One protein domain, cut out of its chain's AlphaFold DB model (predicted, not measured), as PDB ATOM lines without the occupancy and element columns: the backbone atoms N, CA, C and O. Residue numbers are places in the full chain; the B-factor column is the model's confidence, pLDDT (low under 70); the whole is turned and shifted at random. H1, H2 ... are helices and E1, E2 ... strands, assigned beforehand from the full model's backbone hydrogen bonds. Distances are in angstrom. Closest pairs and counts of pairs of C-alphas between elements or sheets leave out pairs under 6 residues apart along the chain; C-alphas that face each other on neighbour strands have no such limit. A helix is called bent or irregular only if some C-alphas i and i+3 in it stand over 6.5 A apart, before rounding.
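What this domain is: This is residues 64 to 140 of the 144 residues of the protein "DNA polymerase II" of Aeromonas sp. HMWF014 (UniProt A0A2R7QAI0). A small, strongly twisted sheet of three strands has H1 packed over one face along E3, while H2 packs at the end of E3 and crosses H1. H3 sits off to one side at the end of the final stretch, touching neither of the other helices. The printed part has 77 residues, with three named helices and three named strands in the order E1 H1 E2 E3 H2 H3; the antiparallel sheet runs E1 E3 E2. The class is mixed, and the whole is compact, with a radius of gyration of the C-alphas of 12.1 A and spans of 35 by 28 by 19 A.

How they stand to each other: Inner strand E3, residues 99 to 105, is antiparallel to E1, residues 64 to 67, with N 103 and O 64 2.8 A apart. It forms a hairpin with E2, residues 85 to 93, where N 86 and O 104 are 2.8 A apart; E2 bends by 73 degrees at residue 90. H1, residues 68 to 80, is over E3 at a height over the sheet of 8.7 A; their closest C-alphas, Gln 68 and Val 100, are 4.8 A apart. E1, H1 and E2 form a split strand-helix-strand unit, two strands running the same way with E3 between them, and its crossover is right-handed. H2, residues 108 to 121, is on the sheet too, in two layers, helices on one face; the closest C-alphas of H2 and E3, Phe 111 and Phe 105, are 5.6 A apart. Residues 74 to 78 of H1 touch H2, only just about perpendicular at 70.1 degrees; the closest C-alphas, Phe 78 and Ala 114, are 6.5 A apart. H3, residues 132 to 138, is not on the sheet and is only just apart from H2, at 8.3 A. Every O i to N i+4 pair is within hydrogen-bond range in H2 and H3, and 7 of 9 in H1.

Where its parts are: E1 begins at C-alpha 64 (-17.048, -80.225, 141.758) and is 10.7 A long. E2 measures 20.4 A, E3 20.2 A, H2 19.9 A and H3 10.0 A, ending at C-alpha 138 (-30.552, -79.007, 136.136). H1, 19.5 A, is irregular: C-alphas 69 and 72 are 7.4 A apart.

The domain as a whole: The two C-alphas farthest apart, Gly 80 and Arg 140, are 35.7 A apart. The printed part has no cut; the link from H2 to H3 is short and the others are tight. Mean pLDDT of the printed part is 97.8, and no printed residue is under 70.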
ATOM      1  N   PHE A  64     -17.699 -79.523 142.864       98.75
ATOM      2  CA  PHE A  64     -17.048 -80.225 141.758       98.75
ATOM      3  C   PHE A  64     -16.635 -81.622 142.225       98.75
ATOM      4  O   PHE A  64     -16.701 -81.936 143.420       98.75
ATOM      5  N   PHE A  65     -16.178 -82.454 141.295       98.69
ATOM      6  CA  PHE A  65     -15.733 -83.815 141.590       98.69
ATOM      7  C   PHE A  65     -14.254 -84.000 141.287       98.69
ATOM      8  O   PHE A  65     -13.703 -83.333 140.419       98.69
ATOM      9  N   LEU A  66     -13.614 -84.930 141.987       98.06
ATOM     10  CA  LEU A  66     -12.262 -85.383 141.665       98.06
ATOM     11  C   LEU A  66     -12.127 -86.892 141.865       98.06
ATOM     12  O   LEU A  66     -12.866 -87.459 142.680       98.06
ATOM     13  N   PRO A  67     -11.206 -87.554 141.136       98.12
ATOM     14  CA  PRO A  67     -10.883 -88.952 141.384       98.12
ATOM     15  C   PRO A  67     -10.573 -89.166 142.865       98.12
ATOM     16  O   PRO A  67      -9.866 -88.367 143.484       98.12
ATOM     17  N   GLN A  68     -11.078 -90.251 143.452       98.19
ATOM     18  CA  GLN A  68     -10.876 -90.529 144.876       98.19
ATOM     19  C   GLN A  68      -9.383 -90.618 145.246       98.19
ATOM     20  O   GLN A  68      -9.013 -90.272 146.368       98.19
ATOM     21  N   SER A  69      -8.522 -91.016 144.303       97.44
ATOM     22  CA  SER A  69      -7.062 -91.020 144.453       97.44
ATOM     23  C   SER A  69      -6.466 -89.632 144.715       97.44
ATOM     24  O   SER A  69      -5.460 -89.538 145.408       97.44
ATOM     25  N   HIS A  70      -7.086 -88.554 144.222       97.88
ATOM     26  CA  HIS A  70      -6.614 -87.176 144.415       97.88
ATOM     27  C   HIS A  70      -7.130 -86.537 145.714       97.88
ATOM     28  O   HIS A  70      -6.726 -85.426 146.051       97.88
ATOM     29  N   MET A  71      -8.021 -87.203 146.461       97.69
ATOM     30  CA  MET A  71      -8.704 -86.611 147.619       97.69
ATOM     31  C   MET A  71      -7.731 -86.092 148.686       97.69
ATOM     32  O   MET A  71      -7.917 -84.986 149.192       97.69
ATOM     33  N   GLN A  72      -6.723 -86.886 149.055       97.81
ATOM     34  CA  GLN A  72      -5.801 -86.519 150.131       97.81
ATOM     35  C   GLN A  72      -4.899 -85.351 149.724       97.81
ATOM     36  O   GLN A  72      -4.790 -84.375 150.463       97.81
ATOM     37  N   GLU A  73      -4.337 -85.409 148.518       98.19
ATOM     38  CA  GLU A  73      -3.497 -84.342 147.980       98.19
ATOM     39  C   GLU A  73      -4.274 -83.024 147.831       98.19
ATOM     40  O   GLU A  73      -3.801 -81.967 148.247       98.19
ATOM     41  N   ALA A  74      -5.507 -83.080 147.316       98.25
ATOM     42  CA  ALA A  74      -6.377 -81.911 147.226       98.25
ATOM     43  C   ALA A  74      -6.693 -81.325 148.614       98.25
ATOM     44  O   ALA A  74      -6.676 -80.107 148.793       98.25
ATOM     45  N   ALA A  75      -6.953 -82.173 149.615       98.12
ATOM     46  CA  ALA A  75      -7.222 -81.723 150.978       98.12
ATOM     47  C   ALA A  75      -6.010 -81.012 151.608       98.12
ATOM     48  O   ALA A  75      -6.174 -79.976 152.259       98.12
ATOM     49  N   GLU A  76      -4.800 -81.531 151.397       98.06
ATOM     50  CA  GLU A  76      -3.551 -80.909 151.854       98.06
ATOM     51  C   GLU A  76      -3.300 -79.571 151.151       98.06
ATOM     52  O   GLU A  76      -3.011 -78.571 151.815       98.06
ATOM     53  N   LEU A  77      -3.512 -79.520 149.833       98.00
ATOM     54  CA  LEU A  77      -3.393 -78.306 149.030       98.00
ATOM     55  C   LEU A  77      -4.359 -77.208 149.503       98.00
ATOM     56  O   LEU A  77      -3.956 -76.060 149.703       98.00
ATOM     57  N   PHE A  78      -5.628 -77.554 149.737       98.19
ATOM     58  CA  PHE A  78      -6.630 -76.601 150.219       98.19
ATOM     59  C   PHE A  78      -6.302 -76.104 151.623       98.19
ATOM     60  O   PHE A  78      -6.359 -74.899 151.874       98.19
ATOM     61  N   LYS A  79      -5.889 -77.006 152.521       97.94
ATOM     62  CA  LYS A  79      -5.465 -76.645 153.878       97.94
ATOM     63  C   LYS A  79      -4.277 -75.682 153.853       97.94
ATOM     64  O   LYS A  79      -4.322 -74.670 154.548       97.94
ATOM     65  N   GLY A  80      -3.255 -75.963 153.041       97.94
ATOM     66  CA  GLY A  80      -2.071 -75.110 152.894       97.94
ATOM     67  C   GLY A  80      -2.395 -73.708 152.367       97.94
ATOM     68  O   GLY A  80      -1.753 -72.739 152.759       97.94
ATOM     69  N   ALA A  81      -3.436 -73.582 151.542       97.56
ATOM     70  CA  ALA A  81      -3.900 -72.308 150.996       97.56
ATOM     71  C   ALA A  81      -5.006 -71.621 151.825       97.56
ATOM     72  O   ALA A  81      -5.546 -70.601 151.394       97.56
ATOM     73  N   GLY A  82      -5.388 -72.170 152.985       97.44
ATOM     74  CA  GLY A  82      -6.465 -71.625 153.821       97.44
ATOM     75  C   GLY A  82      -7.873 -71.768 153.222       97.44
ATOM     76  O   GLY A  82      -8.808 -71.093 153.657       97.44
ATOM     77  N   VAL A  83      -8.054 -72.646 152.233       97.62
ATOM     78  CA  VAL A  83      -9.341 -72.897 151.578       97.62
ATOM     79  C   VAL A  83     -10.109 -73.969 152.348       97.62
ATOM     80  O   VAL A  83      -9.645 -75.090 152.532       97.62
ATOM     81  N   SER A  84     -11.314 -73.631 152.814       94.56
ATOM     82  CA  SER A  84     -12.196 -74.577 153.507       94.56
ATOM     83  C   SER A  84     -13.167 -75.237 152.525       94.56
ATOM     84  O   SER A  84     -14.064 -74.566 152.013       94.56
ATOM     85  N   GLY A  85     -13.032 -76.549 152.325       95.25
ATOM     86  CA  GLY A  85     -13.963 -77.386 151.561       95.25
ATOM     87  C   GLY A  85     -14.266 -78.696 152.292       95.25
ATOM     88  O   GLY A  85     -13.462 -79.167 153.099       95.25
ATOM     89  N   ARG A  86     -15.439 -79.277 152.035       97.19
ATOM     90  CA  ARG A  86     -15.881 -80.562 152.591       97.19
ATOM     91  C   ARG A  86     -15.873 -81.619 151.495       97.19
ATOM     92  O   ARG A  86     -16.496 -81.434 150.459       97.19
ATOM     93  N   PHE A  87     -15.239 -82.754 151.755       98.31
ATOM     94  CA  PHE A  87     -15.217 -83.888 150.832       98.31
ATOM     95  C   PHE A  87     -16.273 -84.925 151.225       98.31
ATOM     96  O   PHE A  87     -16.505 -85.167 152.412       98.31
ATOM     97  N   ARG A  88     -16.904 -85.568 150.239       98.31
ATOM     98  CA  ARG A  88     -17.834 -86.686 150.450       98.31
ATOM     99  C   ARG A  88     -17.623 -87.753 149.381       98.31
ATOM    100  O   ARG A  88     -17.634 -87.435 148.197       98.31
ATOM    101  N   ARG A  89     -17.478 -89.016 149.794       97.00
ATOM    102  CA  ARG A  89     -17.508 -90.166 148.874       97.00
ATOM    103  C   ARG A  89     -18.918 -90.350 148.325       97.00
ATOM    104  O   ARG A  89     -19.884 -90.227 149.078       97.00
ATOM    105  N   LEU A  90     -19.024 -90.623 147.030       96.75
ATOM    106  CA  LEU A  90     -20.294 -90.742 146.319       96.75
ATOM    107  C   LEU A  90     -20.319 -92.060 145.539       96.75
ATOM    108  O   LEU A  90     -19.264 -92.498 145.084       96.75
ATOM    109  N   PRO A  91     -21.492 -92.687 145.347       97.31
ATOM    110  CA  PRO A  91     -21.640 -93.850 144.474       97.31
ATOM    111  C   PRO A  91     -21.646 -93.409 142.998       97.31
ATOM    112  O   PRO A  91     -22.596 -93.659 142.264       97.31
ATOM    113  N   MET A  92     -20.611 -92.679 142.582       97.56
ATOM    114  CA  MET A  92     -20.447 -92.134 141.237       97.56
ATOM    115  C   MET A  92     -19.047 -92.447 140.727       97.56
ATOM    116  O   MET A  92     -18.100 -92.584 141.507       97.56
ATOM    117  N   HIS A  93     -18.936 -92.530 139.408       98.19
ATOM    118  CA  HIS A  93     -17.695 -92.831 138.720       98.19
ATOM    119  C   HIS A  93     -17.495 -91.849 137.572       98.19
ATOM    120  O   HIS A  93     -18.456 -91.293 137.040       98.19
ATOM    121  N   THR A  94     -16.241 -91.653 137.192       97.50
ATOM    122  CA  THR A  94     -15.881 -91.054 135.908       97.50
ATOM    123  C   THR A  94     -16.336 -91.953 134.749       97.50
ATOM    124  O   THR A  94     -16.694 -93.116 134.953       97.50
ATOM    125  N   PHE A  95     -16.285 -91.448 133.512       95.94
ATOM    126  CA  PHE A  95     -16.635 -92.247 132.329       95.94
ATOM    127  C   PHE A  95     -15.746 -93.484 132.136       95.94
ATOM    128  O   PHE A  95     -16.218 -94.497 131.633       95.94
ATOM    129  N   ASP A  96     -14.488 -93.427 132.575       96.25
ATOM    130  CA  ASP A  96     -13.549 -94.554 132.577       96.25
ATOM    131  C   ASP A  96     -13.643 -95.433 133.843       96.25
ATOM    132  O   ASP A  96     -12.808 -96.307 134.059       96.25
ATOM    133  N   GLY A  97     -14.663 -95.233 134.684       97.12
ATOM    134  CA  GLY A  97     -14.992 -96.133 135.793       97.12
ATOM    135  C   GLY A  97     -14.214 -95.900 137.093       97.12
ATOM    136  O   GLY A  97     -14.288 -96.729 137.999       97.12
ATOM    137  N   ARG A  98     -13.489 -94.783 137.242       97.75
ATOM    138  CA  ARG A  98     -12.791 -94.441 138.493       97.75
ATOM    139  C   ARG A  98     -13.764 -93.824 139.494       97.75
ATOM    140  O   ARG A  98     -14.528 -92.926 139.152       97.75
ATOM    141  N   ALA A  99     -13.722 -94.272 140.748       98.31
ATOM    142  CA  ALA A  99     -14.537 -93.694 141.816       98.31
ATOM    143  C   ALA A  99     -14.185 -92.214 142.048       98.31
ATOM    144  O   ALA A  99     -13.006 -91.839 142.032       98.31
ATOM    145  N   VAL A 100     -15.196 -91.385 142.320       98.56
ATOM    146  CA  VAL A 100     -15.018 -89.949 142.592       98.56
ATOM    147  C   VAL A 100     -15.463 -89.549 143.995       98.56
ATOM    148  O   VAL A 100     -16.264 -90.215 144.657       98.56
ATOM    149  N   VAL A 101     -14.967 -88.400 144.443       98.69
ATOM    150  CA  VAL A 101     -15.469 -87.688 145.619       98.69
ATOM    151  C   VAL A 101     -16.023 -86.331 145.200       98.69
ATOM    152  O   VAL A 101     -15.496 -85.694 144.291       98.69
ATOM    153  N   GLY A 102     -17.088 -85.886 145.865       98.62
ATOM    154  CA  GLY A 102     -17.611 -84.529 145.726       98.62
ATOM    155  C   GLY A 102     -16.940 -83.579 146.710       98.62
ATOM    156  O   GLY A 102     -16.791 -83.912 147.890       98.62
ATOM    157  N   CYS A 103     -16.577 -82.396 146.227       98.69
ATOM    158  CA  CYS A 103     -15.921 -81.329 146.975       98.69
ATOM    159  C   CYS A 103     -16.872 -80.142 147.095       98.69
ATOM    160  O   CYS A 103     -17.131 -79.459 146.111       98.69
ATOM    161  N   TYR A 104     -17.396 -79.915 148.293       98.56
ATOM    162  CA  TYR A 104     -18.439 -78.935 148.591       98.56
ATOM    163  C   TYR A 104     -17.848 -77.711 149.282       98.56
ATOM    164  O   TYR A 104     -17.029 -77.842 150.198       98.56
ATOM    165  N   PHE A 105     -18.299 -76.522 148.891       98.25
ATOM    166  CA  PHE A 105     -17.821 -75.261 149.453       98.25
ATOM    167  C   PHE A 105     -18.982 -74.404 149.943       98.25
ATOM    168  O   PHE A 105     -20.086 -74.451 149.414       98.25
ATOM    169  N   SER A 106     -18.718 -73.585 150.960       96.75
ATOM    170  CA  SER A 106     -19.723 -72.658 151.503       96.75
ATOM    171  C   SER A 106     -19.884 -71.387 150.663       96.75
ATOM    172  O   SER A 106     -20.923 -70.740 150.740       96.75
ATOM    173  N   THR A 107     -18.877 -71.028 149.861       97.56
ATOM    174  CA  THR A 107     -18.849 -69.810 149.041       97.56
ATOM    175  C   THR A 107     -18.297 -70.101 147.646       97.56
ATOM    176  O   THR A 107     -17.455 -70.985 147.473       97.56
ATOM    177  N   LEU A 108     -18.739 -69.328 146.652       97.94
ATOM    178  CA  LEU A 108     -18.209 -69.328 145.286       97.94
ATOM    179  C   LEU A 108     -16.741 -68.905 145.270       97.94
ATOM    180  O   LEU A 108     -15.946 -69.468 144.529       97.94
ATOM    181  N   SER A 109     -16.364 -67.959 146.132       97.25
ATOM    182  CA  SER A 109     -14.971 -67.526 146.269       97.25
ATOM    183  C   SER A 109     -14.045 -68.679 146.694       97.25
ATOM    184  O   SER A 109     -12.979 -68.855 146.110       97.25
ATOM    185  N   ALA A 110     -14.451 -69.503 147.673       97.75
ATOM    186  CA  ALA A 110     -13.675 -70.677 148.092       97.75
ATOM    187  C   ALA A 110     -13.660 -71.772 147.013       97.75
ATOM    188  O   ALA A 110     -12.617 -72.380 146.782       97.75
ATOM    189  N   PHE A 111     -14.791 -71.985 146.337       98.62
ATOM    190  CA  PHE A 111     -14.922 -72.922 145.221       98.62
ATOM    191  C   PHE A 111     -13.978 -72.582 144.057       98.62
ATOM    192  O   PHE A 111     -13.176 -73.424 143.661       98.62
ATOM    193  N   HIS A 112     -13.998 -71.340 143.559       98.38
ATOM    194  CA  HIS A 112     -13.109 -70.919 142.470       98.38
ATOM    195  C   HIS A 112     -11.641 -70.968 142.888       98.38
ATOM    196  O   HIS A 112     -10.805 -71.458 142.132       98.38
ATOM    197  N   ARG A 113     -11.324 -70.556 144.123       98.50
ATOM    198  CA  ARG A 113      -9.954 -70.644 144.634       98.50
ATOM    199  C   ARG A 113      -9.449 -72.086 144.689       98.50
ATOM    200  O   ARG A 113      -8.287 -72.336 144.388       98.50
ATOM    201  N   ALA A 114     -10.303 -73.035 145.069       98.62
ATOM    202  CA  ALA A 114      -9.960 -74.452 145.058       98.62
ATOM    203  C   ALA A 114      -9.674 -74.959 143.637       98.62
ATOM    204  O   ALA A 114      -8.664 -75.625 143.432       98.62
ATOM    205  N   ILE A 115     -10.509 -74.596 142.659       98.62
ATOM    206  CA  ILE A 115     -10.315 -74.964 141.247       98.62
ATOM    207  C   ILE A 115      -8.986 -74.421 140.714       98.62
ATOM    208  O   ILE A 115      -8.216 -75.172 140.123       98.62
ATOM    209  N   GLU A 116      -8.671 -73.148 140.975       98.62
ATOM    210  CA  GLU A 116      -7.384 -72.550 140.593       98.62
ATOM    211  C   GLU A 116      -6.193 -73.338 141.148       98.62
ATOM    212  O   GLU A 116      -5.235 -73.609 140.426       98.62
ATOM    213  N   LEU A 117      -6.248 -73.724 142.427       98.56
ATOM    214  CA  LEU A 117      -5.189 -74.506 143.062       98.56
ATOM    215  C   LEU A 117      -5.016 -75.870 142.384       98.56
ATOM    216  O   LEU A 117      -3.884 -76.272 142.114       98.56
ATOM    217  N   LEU A 118      -6.118 -76.563 142.082       98.38
ATOM    218  CA  LEU A 118      -6.077 -77.846 141.377       98.38
ATOM    219  C   LEU A 118      -5.490 -77.693 139.970       98.38
ATOM    220  O   LEU A 118      -4.625 -78.483 139.595       98.38
ATOM    221  N   LEU A 119      -5.897 -76.661 139.224       98.12
ATOM    222  CA  LEU A 119      -5.371 -76.366 137.888       98.12
ATOM    223  C   LEU A 119      -3.860 -76.118 137.917       98.12
ATOM    224  O   LEU A 119      -3.132 -76.722 137.134       98.12
ATOM    225  N   ILE A 120      -3.378 -75.289 138.849       98.12
ATOM    226  CA  ILE A 120      -1.942 -75.011 139.019       98.12
ATOM    227  C   ILE A 120      -1.172 -76.289 139.370       98.12
ATOM    228  O   ILE A 120      -0.067 -76.504 138.875       98.12
ATOM    229  N   ARG A 121      -1.745 -77.147 140.222       97.75
ATOM    230  CA  ARG A 121      -1.115 -78.407 140.638       97.75
ATOM    231  C   ARG A 121      -1.153 -79.488 139.549       97.75
ATOM    232  O   ARG A 121      -0.356 -80.425 139.625       97.75
ATOM    233  N   GLY A 122      -2.046 -79.356 138.567       97.88
ATOM    234  CA  GLY A 122      -2.310 -80.355 137.531       97.88
ATOM    235  C   GLY A 122      -3.238 -81.486 137.989       97.88
ATOM    236  O   GLY A 122      -3.152 -82.592 137.463       97.88
ATOM    237  N   LEU A 123      -4.100 -81.240 138.981       97.75
ATOM    238  CA  LEU A 123      -5.050 -82.235 139.479       97.75
ATOM    239  C   LEU A 123      -6.349 -82.220 138.668       97.75
ATOM    240  O   LEU A 123      -7.074 -81.222 138.617       97.75
ATOM    241  N   GLU A 124      -6.653 -83.372 138.071       97.44
ATOM    242  CA  GLU A 124      -7.900 -83.622 137.346       97.44
ATOM    243  C   GLU A 124      -9.121 -83.442 138.259       97.44
ATOM    244  O   GLU A 124      -9.147 -83.920 139.400       97.44
ATOM    245  N   HIS A 125     -10.140 -82.770 137.727       98.19
ATOM    246  CA  HIS A 125     -11.420 -82.514 138.370       98.19
ATOM    247  C   HIS A 125     -12.521 -82.379 137.309       98.19
ATOM    248  O   HIS A 125     -12.241 -82.139 136.136       98.19
ATOM    249  N   PHE A 126     -13.778 -82.528 137.724       98.50
ATOM    250  CA  PHE A 126     -14.934 -82.602 136.831       98.50
ATOM    251  C   PHE A 126     -16.062 -81.681 137.285       98.50
ATOM    252  O   PHE A 126     -16.237 -81.445 138.483       98.50
ATOM    253  N   GLU A 127     -16.849 -81.215 136.312       98.00
ATOM    254  CA  GLU A 127     -18.057 -80.392 136.489       98.00
ATOM    255  C   GLU A 127     -17.846 -79.061 137.237       98.00
ATOM    256  O   GLU A 127     -18.793 -78.452 137.730       98.00
ATOM    257  N   ALA A 128     -16.606 -78.580 137.316       97.94
ATOM    258  CA  ALA A 128     -16.279 -77.295 137.933       97.94
ATOM    259  C   ALA A 128     -16.780 -76.081 137.124       97.94
ATOM    260  O   ALA A 128     -16.882 -74.977 137.654       97.94
ATOM    261  N   ASP A 129     -17.087 -76.285 135.846       97.56
ATOM    262  CA  ASP A 129     -17.628 -75.299 134.914       97.56
ATOM    263  C   ASP A 129     -19.147 -75.098 135.061       97.56
ATOM    264  O   ASP A 129     -19.697 -74.095 134.588       97.56
ATOM    265  N   ILE A 130     -19.833 -76.003 135.768       97.62
ATOM    266  CA  ILE A 130     -21.263 -75.877 136.043       97.62
ATOM    267  C   ILE A 130     -21.478 -74.832 137.136       97.62
ATOM    268  O   ILE A 130     -21.211 -75.029 138.322       97.62
ATOM    269  N   ARG A 131     -22.031 -73.695 136.727       97.50
ATOM    270  CA  ARG A 131     -22.389 -72.595 137.622       97.50
ATOM    271  C   ARG A 131     -23.481 -73.010 138.622       97.50
ATOM    272  O   ARG A 131     -24.331 -73.857 138.354       97.50
ATOM    273  N   LEU A 132     -23.481 -72.372 139.793       98.12
ATOM    274  CA  LEU A 132     -24.355 -72.749 140.911       98.12
ATOM    275  C   LEU A 132     -25.871 -72.718 140.580       98.12
ATOM    276  O   LEU A 132     -26.550 -73.700 140.891       98.12
ATOM    277  N   PRO A 133     -26.433 -71.660 139.954       98.00
ATOM    278  CA  PRO A 133     -27.839 -71.665 139.539       98.00
ATOM    279  C   PRO A 133     -28.169 -72.766 138.527       98.00
ATOM    280  O   PRO A 133     -29.236 -73.367 138.584       98.00
ATOM    281  N   GLU A 134     -27.259 -73.031 137.598       97.94
ATOM    282  CA  GLU A 134     -27.369 -74.042 136.555       97.94
ATOM    283  C   GLU A 134     -27.455 -75.436 137.174       97.94
ATOM    284  O   GLU A 134     -28.399 -76.159 136.863       97.94
ATOM    285  N   ARG A 135     -26.559 -75.775 138.113       97.75
ATOM    286  CA  ARG A 135     -26.631 -77.045 138.852       97.75
ATOM    287  C   ARG A 135     -27.965 -77.186 139.586       97.75
ATOM    288  O   ARG A 135     -28.618 -78.220 139.467       97.75
ATOM    289  N   PHE A 136     -28.402 -76.143 140.293       97.75
ATOM    290  CA  PHE A 136     -29.649 -76.181 141.059       97.75
ATOM    291  C   PHE A 136     -30.879 -76.496 140.195       97.75
ATOM    292  O   PHE A 136     -31.722 -77.300 140.605       97.75
ATOM    293  N   LEU A 137     -30.981 -75.869 139.019       97.75
ATOM    294  CA  LEU A 137     -32.093 -76.069 138.088       97.75
ATOM    295  C   LEU A 137     -31.998 -77.418 137.366       97.75
ATOM    296  O   LEU A 137     -32.990 -78.144 137.295       97.75
ATOM    297  N   MET A 138     -30.802 -77.776 136.888       96.88
ATOM    298  CA  MET A 138     -30.552 -79.007 136.136       96.88
ATOM    299  C   MET A 138     -30.893 -80.258 136.951       96.88
ATOM    300  O   MET A 138     -31.585 -81.140 136.454       96.88
ATOM    301  N   GLU A 139     -30.486 -80.315 138.223       96.56
ATOM    302  CA  GLU A 139     -30.789 -81.442 139.121       96.56
ATOM    303  C   GLU A 139     -32.290 -81.621 139.409       96.56
ATOM    304  O   GLU A 139     -32.699 -82.642 139.960       96.56
ATOM    305  N   ARG A 140     -33.111 -80.619 139.079       96.75
ATOM    306  CA  ARG A 140     -34.564 -80.611 139.294       96.75
ATOM    307  C   ARG A 140     -35.350 -80.640 137.987       96.75
ATOM    308  O   ARG A 140     -36.566 -80.486 138.030       96.75
TER     309      ARG A 140